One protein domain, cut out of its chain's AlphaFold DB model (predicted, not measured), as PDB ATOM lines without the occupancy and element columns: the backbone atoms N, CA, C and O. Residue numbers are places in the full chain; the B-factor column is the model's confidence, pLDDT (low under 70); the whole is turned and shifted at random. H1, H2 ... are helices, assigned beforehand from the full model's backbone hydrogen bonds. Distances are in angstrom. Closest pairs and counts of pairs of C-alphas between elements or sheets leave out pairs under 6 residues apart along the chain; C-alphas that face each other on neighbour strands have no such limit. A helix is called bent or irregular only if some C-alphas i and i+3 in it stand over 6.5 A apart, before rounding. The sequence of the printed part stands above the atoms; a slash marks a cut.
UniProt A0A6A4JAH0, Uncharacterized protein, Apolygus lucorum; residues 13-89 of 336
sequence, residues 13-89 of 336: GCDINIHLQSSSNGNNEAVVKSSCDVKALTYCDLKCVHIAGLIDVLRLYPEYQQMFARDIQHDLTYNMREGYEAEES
ATOM      1  N   GLY A  13     -43.126  -3.280 -12.671       93.31
ATOM      2  CA  GLY A  13     -42.294  -4.265 -11.995       93.31
ATOM      3  C   GLY A  13     -41.587  -5.186 -12.973       93.31
ATOM      4  O   GLY A  13     -41.319  -4.816 -14.114       93.31
ATOM      5  N   CYS A  14     -41.300  -6.393 -12.507       91.31
ATOM      6  CA  CYS A  14     -40.770  -7.486 -13.307       91.31
ATOM      7  C   CYS A  14     -41.461  -8.794 -12.912       91.31
ATOM      8  O   CYS A  14     -42.110  -8.875 -11.865       91.31
ATOM      9  N   ASP A  15     -41.302  -9.822 -13.743       90.19
ATOM     10  CA  ASP A  15     -41.653 -11.181 -13.346       90.19
ATOM     11  C   ASP A  15     -40.817 -11.642 -12.136       90.19
ATOM     12  O   ASP A  15     -39.773 -11.072 -11.804       90.19
ATOM     13  N   ILE A  16     -41.295 -12.685 -11.457       89.88
ATOM     14  CA  ILE A  16     -40.650 -13.211 -10.247       89.88
ATOM     15  C   ILE A  16     -39.860 -14.499 -10.503       89.88
ATOM     16  O   ILE A  16     -39.260 -15.049  -9.579       89.88
ATOM     17  N   ASN A  17     -39.845 -14.993 -11.744       86.50
ATOM     18  CA  ASN A  17     -39.329 -16.322 -12.074       86.50
ATOM     19  C   ASN A  17     -37.830 -16.434 -11.794       86.50
ATOM     20  O   ASN A  17     -37.394 -17.428 -11.211       86.50
ATOM     21  N   ILE A  18     -37.061 -15.396 -12.138       83.06
ATOM     22  CA  ILE A  18     -35.624 -15.326 -11.839       83.06
ATOM     23  C   ILE A  18     -35.380 -15.509 -10.341       83.06
ATOM     24  O   ILE A  18     -34.565 -16.330  -9.921       83.06
ATOM     25  N   HIS A  19     -36.136 -14.791  -9.516       83.31
ATOM     26  CA  HIS A  19     -35.928 -14.820  -8.079       83.31
ATOM     27  C   HIS A  19     -36.375 -16.139  -7.428       83.31
ATOM     28  O   HIS A  19     -35.783 -16.567  -6.433       83.31
ATOM     29  N   LEU A  20     -37.381 -16.814  -7.994       83.75
ATOM     30  CA  LEU A  20     -37.780 -18.154  -7.559       83.75
ATOM     31  C   LEU A  20     -36.700 -19.202  -7.874       83.75
ATOM     32  O   LEU A  20     -36.476 -20.107  -7.069       83.75
ATOM     33  N   GLN A  21     -36.002 -19.067  -9.006       75.25
ATOM     34  CA  GLN A  21     -34.971 -20.012  -9.446       75.25
ATOM     35  C   GLN A  21     -33.623 -19.810  -8.744       75.25
ATOM     36  O   GLN A  21     -32.962 -20.787  -8.399       75.25
ATOM     37  N   SER A  22     -33.188 -18.575  -8.482       65.88
ATOM     38  CA  SER A  22     -31.856 -18.341  -7.894       65.88
ATOM     39  C   SER A  22     -31.719 -18.841  -6.458       65.88
ATOM     40  O   SER A  22     -30.618 -19.166  -6.013       65.88
ATOM     41  N   SER A  23     -32.830 -18.971  -5.732       57.62
ATOM     42  CA  SER A  23     -32.780 -19.418  -4.344       57.62
ATOM     43  C   SER A  23     -32.668 -20.934  -4.167       57.62
ATOM     44  O   SER A  23     -32.391 -21.370  -3.050       57.62
ATOM     45  N   SER A  24     -32.857 -21.738  -5.220       57.75
ATOM     46  CA  SER A  24     -32.645 -23.192  -5.158       57.75
ATOM     47  C   SER A  24     -31.166 -23.581  -5.285       57.75
ATOM     48  O   SER A  24     -30.775 -24.640  -4.802       57.75
ATOM     49  N   ASN A  25     -30.328 -22.703  -5.854       55.53
ATOM     50  CA  ASN A  25     -28.899 -22.945  -6.101       55.53
ATOM     51  C   ASN A  25     -27.953 -22.279  -5.081       55.53
ATOM     52  O   ASN A  25     -26.743 -22.217  -5.288       55.53
ATOM     53  N   GLY A  26     -28.485 -21.813  -3.949       49.81
ATOM     54  CA  GLY A  26     -27.719 -21.656  -2.712       49.81
ATOM     55  C   GLY A  26     -26.729 -20.495  -2.587       49.81
ATOM     56  O   GLY A  26     -26.117 -20.420  -1.526       49.81
ATOM     57  N   ASN A  27     -26.540 -19.589  -3.561       49.50
ATOM     58  CA  ASN A  27     -25.638 -18.448  -3.305       49.50
ATOM     59  C   ASN A  27     -25.751 -17.183  -4.173       49.50
ATOM     60  O   ASN A  27     -24.789 -16.427  -4.225       49.50
ATOM     61  N   ASN A  28     -26.865 -16.898  -4.849       54.31
ATOM     62  CA  ASN A  28     -26.969 -15.631  -5.580       54.31
ATOM     63  C   ASN A  28     -28.308 -14.962  -5.281       54.31
ATOM     64  O   ASN A  28     -29.359 -15.444  -5.701       54.31
ATOM     65  N   GLU A  29     -28.262 -13.850  -4.546       65.62
ATOM     66  CA  GLU A  29     -29.341 -12.867  -4.548       65.62
ATOM     67  C   GLU A  29     -29.564 -12.471  -6.010       65.62
ATOM     68  O   GLU A  29     -28.675 -11.915  -6.655       65.62
ATOM     69  N   ALA A  30     -30.701 -12.872  -6.577       71.31
ATOM     70  CA  ALA A  30     -30.973 -12.615  -7.978       71.31
ATOM     71  C   ALA A  30     -31.125 -11.104  -8.171       71.31
ATOM     72  O   ALA A  30     -32.074 -10.503  -7.666       71.31
ATOM     73  N   VAL A  31     -30.177 -10.491  -8.874       78.19
ATOM     74  CA  VAL A  31     -30.224  -9.065  -9.188       78.19
ATOM     75  C   VAL A  31     -30.854  -8.901 -10.560       78.19
ATOM     76  O   VAL A  31     -30.277  -9.301 -11.568       78.19
ATOM     77  N   VAL A  32     -32.035  -8.287 -10.597       81.75
ATOM     78  CA  VAL A  32     -32.714  -7.931 -11.844       81.75
ATOM     79  C   VAL A  32     -32.342  -6.502 -12.225       81.75
ATOM     80  O   VAL A  32     -32.477  -5.576 -11.423       81.75
ATOM     81  N   LYS A  33     -31.863  -6.324 -13.459       85.56
ATOM     82  CA  LYS A  33     -31.596  -5.008 -14.049       85.56
ATOM     83  C   LYS A  33     -32.848  -4.496 -14.759       85.56
ATOM     84  O   LYS A  33     -33.488  -5.251 -15.485       85.56
ATOM     85  N   SER A  34     -33.179  -3.222 -14.565       89.38
ATOM     86  CA  SER A  34     -34.245  -2.550 -15.310       89.38
ATOM     87  C   SER A  34     -33.730  -2.039 -16.656       89.38
ATOM     88  O   SER A  34     -32.601  -1.557 -16.752       89.38
ATOM     89  N   SER A  35     -34.562  -2.119 -17.696       89.06
ATOM     90  CA  SER A  35     -34.242  -1.648 -19.051       89.06
ATOM     91  C   SER A  35     -34.539  -0.159 -19.241       89.06
ATOM     92  O   SER A  35     -34.123   0.444 -20.230       89.06
ATOM     93  N   CYS A  36     -35.240   0.460 -18.287       90.12
ATOM     94  CA  CYS A  36     -35.660   1.849 -18.366       90.12
ATOM     95  C   CYS A  36     -35.594   2.579 -17.016       90.12
ATOM     96  O   CYS A  36     -35.517   1.970 -15.946       90.12
ATOM     97  N   ASP A  37     -35.654   3.910 -17.104       92.19
ATOM     98  CA  ASP A  37     -35.832   4.813 -15.970       92.19
ATOM     99  C   ASP A  37     -37.311   5.184 -15.819       92.19
ATOM    100  O   ASP A  37     -37.969   5.556 -16.796       92.19
ATOM    101  N   VAL A  38     -37.807   5.207 -14.581       94.06
ATOM    102  CA  VAL A  38     -39.162   5.671 -14.261       94.06
ATOM    103  C   VAL A  38     -39.091   7.067 -13.648       94.06
ATOM    104  O   VAL A  38     -38.357   7.306 -12.688       94.06
ATOM    105  N   LYS A  39     -39.851   8.012 -14.208       95.50
ATOM    106  CA  LYS A  39     -39.924   9.399 -13.729       95.50
ATOM    107  C   LYS A  39     -41.374   9.826 -13.582       95.50
ATOM    108  O   LYS A  39     -42.174   9.628 -14.490       95.50
ATOM    109  N   ALA A  40     -41.685  10.453 -12.455       96.38
ATOM    110  CA  ALA A  40     -43.000  11.024 -12.222       96.38
ATOM    111  C   ALA A  40     -43.136  12.362 -12.965       96.38
ATOM    112  O   ALA A  40     -42.254  13.219 -12.888       96.38
ATOM    113  N   LEU A  41     -44.244  12.536 -13.688       95.88
ATOM    114  CA  LEU A  41     -44.593  13.807 -14.335       95.88
ATOM    115  C   LEU A  41     -45.371  14.737 -13.391       95.88
ATOM    116  O   LEU A  41     -45.411  15.947 -13.607       95.88
ATOM    117  N   THR A  42     -45.966  14.176 -12.338       96.81
ATOM    118  CA  THR A  42     -46.716  14.875 -11.289       96.81
ATOM    119  C   THR A  42     -46.421  14.243  -9.930       96.81
ATOM    120  O   THR A  42     -45.722  13.237  -9.851       96.81
ATOM    121  N   TYR A  43     -46.971  14.800  -8.850       97.25
ATOM    122  CA  TYR A  43     -46.986  14.095  -7.570       97.25
ATOM    123  C   TYR A  43     -47.804  12.803  -7.701       97.25
ATOM    124  O   TYR A  43     -48.899  12.821  -8.269       97.25
ATOM    125  N   CYS A  44     -47.248  11.695  -7.217       95.94
ATOM    126  CA  CYS A  44     -47.840  10.365  -7.310       95.94
ATOM    127  C   CYS A  44     -47.785   9.683  -5.943       95.94
ATOM    128  O   CYS A  44     -46.725   9.658  -5.319       95.94
ATOM    129  N   ASP A  45     -48.892   9.060  -5.547       96.50
ATOM    130  CA  ASP A  45     -48.932   8.142  -4.411       96.50
ATOM    131  C   ASP A  45     -48.767   6.716  -4.929       96.50
ATOM    132  O   ASP A  45     -49.587   6.226  -5.711       96.50
ATOM    133  N   LEU A  46     -47.695   6.048  -4.510       95.75
ATOM    134  CA  LEU A  46     -47.341   4.711  -4.974       95.75
ATOM    135  C   LEU A  46     -47.359   3.724  -3.811       95.75
ATOM    136  O   LEU A  46     -46.953   4.042  -2.694       95.75
ATOM    137  N   LYS A  47     -47.791   2.497  -4.096       96.19
ATOM    138  CA  LYS A  47     -47.612   1.355  -3.196       96.19
ATOM    139  C   LYS A  47     -46.487   0.496  -3.748       96.19
ATOM    140  O   LYS A  47     -46.493   0.177  -4.932       96.19
ATOM    141  N   CYS A  48     -45.541   0.119  -2.897       94.88
ATOM    142  CA  CYS A  48     -44.442  -0.759  -3.270       94.88
ATOM    143  C   CYS A  48     -44.442  -2.015  -2.398       94.88
ATOM    144  O   CYS A  48     -44.766  -1.975  -1.210       94.88
ATOM    145  N   VAL A  49     -44.075  -3.137  -3.008       94.50
ATOM    146  CA  VAL A  49     -43.846  -4.408  -2.321       94.50
ATOM    147  C   VAL A  49     -42.430  -4.845  -2.659       94.50
ATOM    148  O   VAL A  49     -42.048  -4.874  -3.827       94.50
ATOM    149  N   HIS A  50     -41.634  -5.153  -1.637       92.06
ATOM    150  CA  HIS A  50     -40.267  -5.610  -1.845       92.06
ATOM    151  C   HIS A  50     -40.249  -7.075  -2.292       92.06
ATOM    152  O   HIS A  50     -40.882  -7.927  -1.666       92.06
ATOM    153  N   ILE A  51     -39.499  -7.369  -3.357       90.38
ATOM    154  CA  ILE A  51     -39.516  -8.679  -4.015       90.38
ATOM    155  C   ILE A  51     -39.068  -9.818  -3.092       90.38
ATOM    156  O   ILE A  51     -39.708 -10.864  -3.075       90.38
ATOM    157  N   ALA A  52     -38.040  -9.604  -2.264       88.69
ATOM    158  CA  ALA A  52     -37.571 -10.622  -1.325       88.69
ATOM    159  C   ALA A  52     -38.664 -11.000  -0.311       88.69
ATOM    160  O   ALA A  52     -38.958 -12.178  -0.129       88.69
ATOM    161  N   GLY A  53     -39.343  -9.998   0.262       91.25
ATOM    162  CA  GLY A  53     -40.448 -10.226   1.195       91.25
ATOM    163  C   GLY A  53     -41.652 -10.899   0.534       91.25
ATOM    164  O   GLY A  53     -42.268 -11.778   1.130       91.25
ATOM    165  N   LEU A  54     -41.962 -10.541  -0.717       93.00
ATOM    166  CA  LEU A  54     -43.007 -11.211  -1.489       93.00
ATOM    167  C   LEU A  54     -42.679 -12.693  -1.699       93.00
ATOM    168  O   LEU A  54     -43.535 -13.543  -1.481       93.00
ATOM    169  N   ILE A  55     -41.442 -13.014  -2.077       91.81
ATOM    170  CA  ILE A  55     -41.004 -14.401  -2.279       91.81
ATOM    171  C   ILE A  55     -41.069 -15.192  -0.982       91.81
ATOM    172  O   ILE A  55     -41.539 -16.326  -0.997       91.81
ATOM    173  N   ASP A  56     -40.630 -14.611   0.132       91.12
ATOM    174  CA  ASP A  56     -40.707 -15.282   1.426       91.12
ATOM    175  C   ASP A  56     -42.152 -15.627   1.778       91.12
ATOM    176  O   ASP A  56     -42.417 -16.762   2.155       91.12
ATOM    177  N   VAL A  57     -43.107 -14.721   1.544       95.00
ATOM    178  CA  VAL A  57     -44.539 -15.019   1.719       95.00
ATOM    179  C   VAL A  57     -45.013 -16.105   0.751       95.00
ATOM    180  O   VAL A  57     -45.705 -17.032   1.169       95.00
ATOM    181  N   LEU A  58     -44.631 -16.043  -0.527       93.06
ATOM    182  CA  LEU A  58     -45.033 -17.046  -1.518       93.06
ATOM    183  C   LEU A  58     -44.481 -18.446  -1.199       93.06
ATOM    184  O   LEU A  58     -45.161 -19.435  -1.466       93.06
ATOM    185  N   ARG A  59     -43.318 -18.554  -0.542       89.62
ATOM    186  CA  ARG A  59     -42.765 -19.839  -0.070       89.62
ATOM    187  C   ARG A  59     -43.618 -20.513   0.993       89.62
ATOM    188  O   ARG A  59     -43.603 -21.738   1.082       89.62
ATOM    189  N   LEU A  60     -44.356 -19.741   1.791       94.81
ATOM    190  CA  LEU A  60     -45.308 -20.300   2.752       94.81
ATOM    191  C   LEU A  60     -46.527 -20.917   2.038       94.81
ATOM    192  O   LEU A  60     -47.198 -21.768   2.621       94.81
ATOM    193  N   TYR A  61     -46.790 -20.533   0.782       96.19
ATOM    194  CA  TYR A  61     -47.955 -20.945  -0.008       96.19
ATOM    195  C   TYR A  61     -47.557 -21.419  -1.425       96.19
ATOM    196  O   TYR A  61     -47.880 -20.762  -2.419       96.19
ATOM    197  N   PRO A  62     -46.889 -22.581  -1.561       89.75
ATOM    198  CA  PRO A  62     -46.315 -23.038  -2.831       89.75
ATOM    199  C   PRO A  62     -47.349 -23.329  -3.932       89.75
ATOM    200  O   PRO A  62     -47.048 -23.156  -5.112       89.75
ATOM    201  N   GLU A  63     -48.569 -23.733  -3.568       91.94
ATOM    202  CA  GLU A  63     -49.665 -23.931  -4.531       91.94
ATOM    203  C   GLU A  63     -50.099 -22.605  -5.169       91.94
ATOM    204  O   GLU A  63     -50.342 -22.533  -6.373       91.94
ATOM    205  N   TYR A  64     -50.125 -21.531  -4.375       95.44
ATOM    206  CA  TYR A  64     -50.443 -20.192  -4.861       95.44
ATOM    207  C   TYR A  64     -49.267 -19.557  -5.608       95.44
ATOM    208  O   TYR A  64     -49.480 -18.839  -6.580       95.44
ATOM    209  N   GLN A  65     -48.027 -19.855  -5.213       94.12
ATOM    210  CA  GLN A  65     -46.819 -19.299  -5.827       94.12
ATOM    211  C   GLN A  65     -46.787 -19.474  -7.351       94.12
ATOM    212  O   GLN A  65     -46.463 -18.527  -8.063       94.12
ATOM    213  N   GLN A  66     -47.123 -20.664  -7.857       90.25
ATOM    214  CA  GLN A  66     -47.102 -20.938  -9.300       90.25
ATOM    215  C   GLN A  66     -48.189 -20.159 -10.044       90.25
ATOM    216  O   GLN A  66     -47.940 -19.621 -11.122       90.25
ATOM    217  N   MET A  67     -49.382 -20.074  -9.449       94.00
ATOM    218  CA  MET A  67     -50.483 -19.282  -9.988       94.00
ATOM    219  C   MET A  67     -50.102 -17.800 -10.034       94.00
ATOM    220  O   MET A  67     -50.177 -17.185 -11.092       94.00
ATOM    221  N   PHE A  68     -49.590 -17.262  -8.927       95.25
ATOM    222  CA  PHE A  68     -49.143 -15.878  -8.841       95.25
ATOM    223  C   PHE A  68     -48.037 -15.563  -9.857       95.25
ATOM    224  O   PHE A  68     -48.124 -14.557 -10.551       95.25
ATOM    225  N   ALA A  69     -47.025 -16.428  -9.992       92.56
ATOM    226  CA  ALA A  69     -45.921 -16.233 -10.935       92.56
ATOM    227  C   ALA A  69     -46.383 -16.173 -12.401       92.56
ATOM    228  O   ALA A  69     -45.797 -15.446 -13.200       92.56
ATOM    229  N   ARG A  70     -47.437 -16.915 -12.754       90.81
ATOM    230  CA  ARG A  70     -48.046 -16.858 -14.087       90.81
ATOM    231  C   ARG A  70     -48.901 -15.608 -14.258       90.81
ATOM    232  O   ARG A  70     -48.815 -14.941 -15.285       90.81
ATOM    233  N   ASP A  71     -49.743 -15.312 -13.281       94.56
ATOM    234  CA  ASP A  71     -50.753 -14.264 -13.408       94.56
ATOM    235  C   ASP A  71     -50.094 -12.868 -13.366       94.56
ATOM    236  O   ASP A  71     -50.410 -12.015 -14.195       94.56
ATOM    237  N   ILE A  72     -49.054 -12.674 -12.541       94.19
ATOM    238  CA  ILE A  72     -48.325 -11.398 -12.425       94.19
ATOM    239  C   ILE A  72     -47.712 -10.923 -13.748       94.19
ATOM    240  O   ILE A  72     -47.646  -9.723 -13.996       94.19
ATOM    241  N   GLN A  73     -47.286 -11.842 -14.620       90.56
ATOM    242  CA  GLN A  73     -46.719 -11.487 -15.923       90.56
ATOM    243  C   GLN A  73     -47.752 -10.808 -16.833       90.56
ATOM    244  O   GLN A  73     -47.381  -9.972 -17.654       90.56
ATOM    245  N   HIS A  74     -49.028 -11.160 -16.682       91.31
ATOM    246  CA  HIS A  74     -50.131 -10.612 -17.469       91.31
ATOM    247  C   HIS A  74     -50.733  -9.357 -16.823       91.31
ATOM    248  O   HIS A  74     -51.247  -8.496 -17.531       91.31
ATOM    249  N   ASP A  75     -50.642  -9.243 -15.496       95.06
ATOM    250  CA  ASP A  75     -51.162  -8.103 -14.734       95.06
ATOM    251  C   ASP A  75     -50.208  -6.894 -14.724       95.06
ATOM    252  O   ASP A  75     -50.615  -5.779 -14.386       95.06
ATOM    253  N   LEU A  76     -48.937  -7.085 -15.096       94.81
ATOM    254  CA  LEU A  76     -47.981  -5.994 -15.277       94.81
ATOM    255  C   LEU A  76     -48.395  -5.113 -16.459       94.81
ATOM    256  O   LEU A  76     -48.350  -5.529 -17.613       94.81
ATOM    257  N   THR A  77     -48.711  -3.850 -16.177       95.69
ATOM    258  CA  THR A  77     -48.934  -2.838 -17.218       95.69
ATOM    259  C   THR A  77     -47.645  -2.525 -17.967       95.69
ATOM    260  O   THR A  77     -47.668  -2.248 -19.164       95.69
ATOM    261  N   TYR A  78     -46.512  -2.562 -17.263       94.44
ATOM    262  CA  TYR A  78     -45.200  -2.403 -17.869       94.44
ATOM    263  C   TYR A  78     -44.160  -3.274 -17.163       94.44
ATOM    264  O   TYR A  78     -43.891  -3.105 -15.966       94.44
ATOM    265  N   ASN A  79     -43.553  -4.193 -17.915       92.50
ATOM    266  CA  ASN A  79     -42.467  -5.031 -17.430       92.50
ATOM    267  C   ASN A  79     -41.123  -4.342 -17.699       92.50
ATOM    268  O   ASN A  79     -40.655  -4.253 -18.829       92.50
ATOM    269  N   MET A  80     -40.458  -3.896 -16.637       90.31
ATOM    270  CA  MET A  80     -39.169  -3.202 -16.717       90.31
ATOM    271  C   MET A  80     -38.002  -4.111 -17.114       90.31
ATOM    272  O   MET A  80     -36.888  -3.621 -17.270       90.31
ATOM    273  N   ARG A  81     -38.222  -5.422 -17.244       86.50
ATOM    274  CA  ARG A  81     -37.247  -6.378 -17.785       86.50
ATOM    275  C   ARG A  81     -37.492  -6.681 -19.266       86.50
ATOM    276  O   ARG A  81     -36.669  -7.344 -19.893       86.50
ATOM    277  N   GLU A  82     -38.604  -6.215 -19.835       77.25
ATOM    278  CA  GLU A  82     -38.935  -6.453 -21.238       77.25
ATOM    279  C   GLU A  82     -37.813  -5.913 -22.142       77.25
ATOM    280  O   GLU A  82     -37.385  -4.763 -22.006       77.25
ATOM    281  N   GLY A  83     -37.282  -6.790 -23.004       63.84
ATOM    282  CA  GLY A  83     -36.109  -6.531 -23.848       63.84
ATOM    283  C   GLY A  83     -34.829  -7.286 -23.452       63.84
ATOM    284  O   GLY A  83     -34.044  -7.593 -24.342       63.84
ATOM    285  N   TYR A  84     -34.653  -7.686 -22.183       59.47
ATOM    286  CA  TYR A  84     -33.446  -8.415 -21.738       59.47
ATOM    287  C   TYR A  84     -33.386  -9.890 -22.183       59.47
ATOM    288  O   TYR A  84     -32.311 -10.482 -22.221       59.47
ATOM    289  N   GLU A  85     -34.519 -10.491 -22.556       53.00
ATOM    290  CA  GLU A  85     -34.591 -11.881 -23.053       53.00
ATOM    291  C   GLU A  85     -33.849 -12.079 -24.393       53.00
ATOM    292  O   GLU A  85     -33.427 -13.188 -24.736       53.00
ATOM    293  N   ALA A  86     -33.658 -10.998 -25.159       46.81
ATOM    294  CA  ALA A  86     -32.902 -11.037 -26.407       46.81
ATOM    295  C   ALA A  86     -31.386 -11.160 -26.169       46.81
ATOM    296  O   ALA A  86     -30.675 -11.704 -27.009       46.81
ATOM    297  N   GLU A  87     -30.897 -10.715 -25.011       48.19
ATOM    298  CA  GLU A  87     -29.462 -10.581 -24.724       48.19
ATOM    299  C   GLU A  87     -28.864 -11.892 -24.181       48.19
ATOM    300  O   GLU A  87     -27.728 -12.243 -24.493       48.19
ATOM    301  N   GLU A  88     -29.644 -12.692 -23.443       46.84
ATOM    302  CA  GLU A  88     -29.244 -14.066 -23.079       46.84
ATOM    303  C   GLU A  88     -29.348 -15.043 -24.262       46.84
ATOM    304  O   GLU A  88     -28.652 -16.061 -24.309       46.84
ATOM    305  N   SER A  89     -30.160 -14.710 -25.270       42.69
ATOM    306  CA  SER A  89     -30.268 -15.486 -26.508       42.69
ATOM    307  C   SER A  89     -29.055 -15.308 -27.434       42.69
ATOM    308  O   SER A  89     -28.778 -16.188 -28.251       42.69
TER     309      SER A  89
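AT A GLANCE: This is residues 13 to 89 of the 336 residues of an uncharacterized protein of Apolygus lucorum (UniProt A0A6A4JAH0). Picture three helices set as a triangle, with H2 and H3 joined at one end as a V and short H1 near both of them, while a long link swings far out from this group and sticks out at residues 39 to 47. H4, at the end of the printed part, lies away from the other three helices. The printed part has 77 residues with four named helices, H1, H2, H3 and H4 in that order, and no named strand; the class is all helix, though only 35 of the 77 residues are in named elements. The whole is only just loose, close to compact, with a radius of gyration of the C-alphas of 14.0 A, and it spans 40 by 31 by 23 A, the loop at residues 39 to 47 adding to its length.

IN THESE COORDINATES: Start at Gly 13, whose C-alpha is at (-42.294, -4.265, -11.995), and go on to C-alpha 17 at (-39.329, -16.322, -12.074). There H1 begins, residues 17 to 22, 8.8 A from first to last C-alpha. After it come 28 residues with no named element, residues 23 to 50. Then look for C-alpha 51 at (-39.516, -8.679, -4.015), where H2 begins; it covers residues 51 to 60 and is 14.6 A long. Tyr 61 alone lies between it and H3, residues 62 to 75, the longest helix with 14 residues and 19.7 A. H3 is neither bent nor irregular, but only just: C-alphas 63 and 66 are 6.2 A apart. Nine residues on, H4 takes residues 85 to 89, 6.6 A long, and ends at C-alpha 89 at (-30.268, -15.486, -26.508).

HOW THE PARTS SIT: Begin with H1 and compare it with H2: the two are close but not clearly touching, with the C-alphas of Leu 20 and Ile 55 the closest at 7.2 A. Their lines are about perpendicular, at 82 degrees. H1 and H3 are also close but not clearly touching; their closest C-alphas, those of Asn 17 and Ala 69, are 6.7 A apart. These two run opposite ways at a steep tilt of 47 degrees. Next look at the turn round Tyr 61: H2 and H3 touch only at the corner by their link, and only just, with 3 pairs of C-alphas within 8 A. The closest C-alphas there are those of Leu 58 and Gln 65, 5.2 A apart, and H3 touches H2 with residues 64 to 65 alone. H2 and H3 run opposite ways at a steep tilt of 39 degrees, and their centres are 12.2 A apart. H4 is apart from H1, from H2 and from H3. On the backbone, every O i to N i+4 pair of H1 is within hydrogen-bond range, against 5 of 6 in H2, 6 of 10 in H3 and 0 of 1 in H4. In H4, 0 of the 2 O i to N i+3 pairs are within range.

THE WHOLE: The two C-alphas farthest apart are those of Asn 25 and Thr 42, at 42.1 A, and both residues are in the long link from H1 to H2. Residues 39 to 47 of that link stand free; without them the body has 68 residues and spans 32 by 28 by 23 A, with a radius of gyration of 12.5 A. The link from H2 to H3 is tight and the one from H3 to H4 is short. The printed part has no cut, and its first and last C-alphas are 21.9 A apart. The mean pLDDT of the printed part is 83.9; look for values under 70 at residues 22 to 29 and 83 to 89, and note that H4 has a mean of 48.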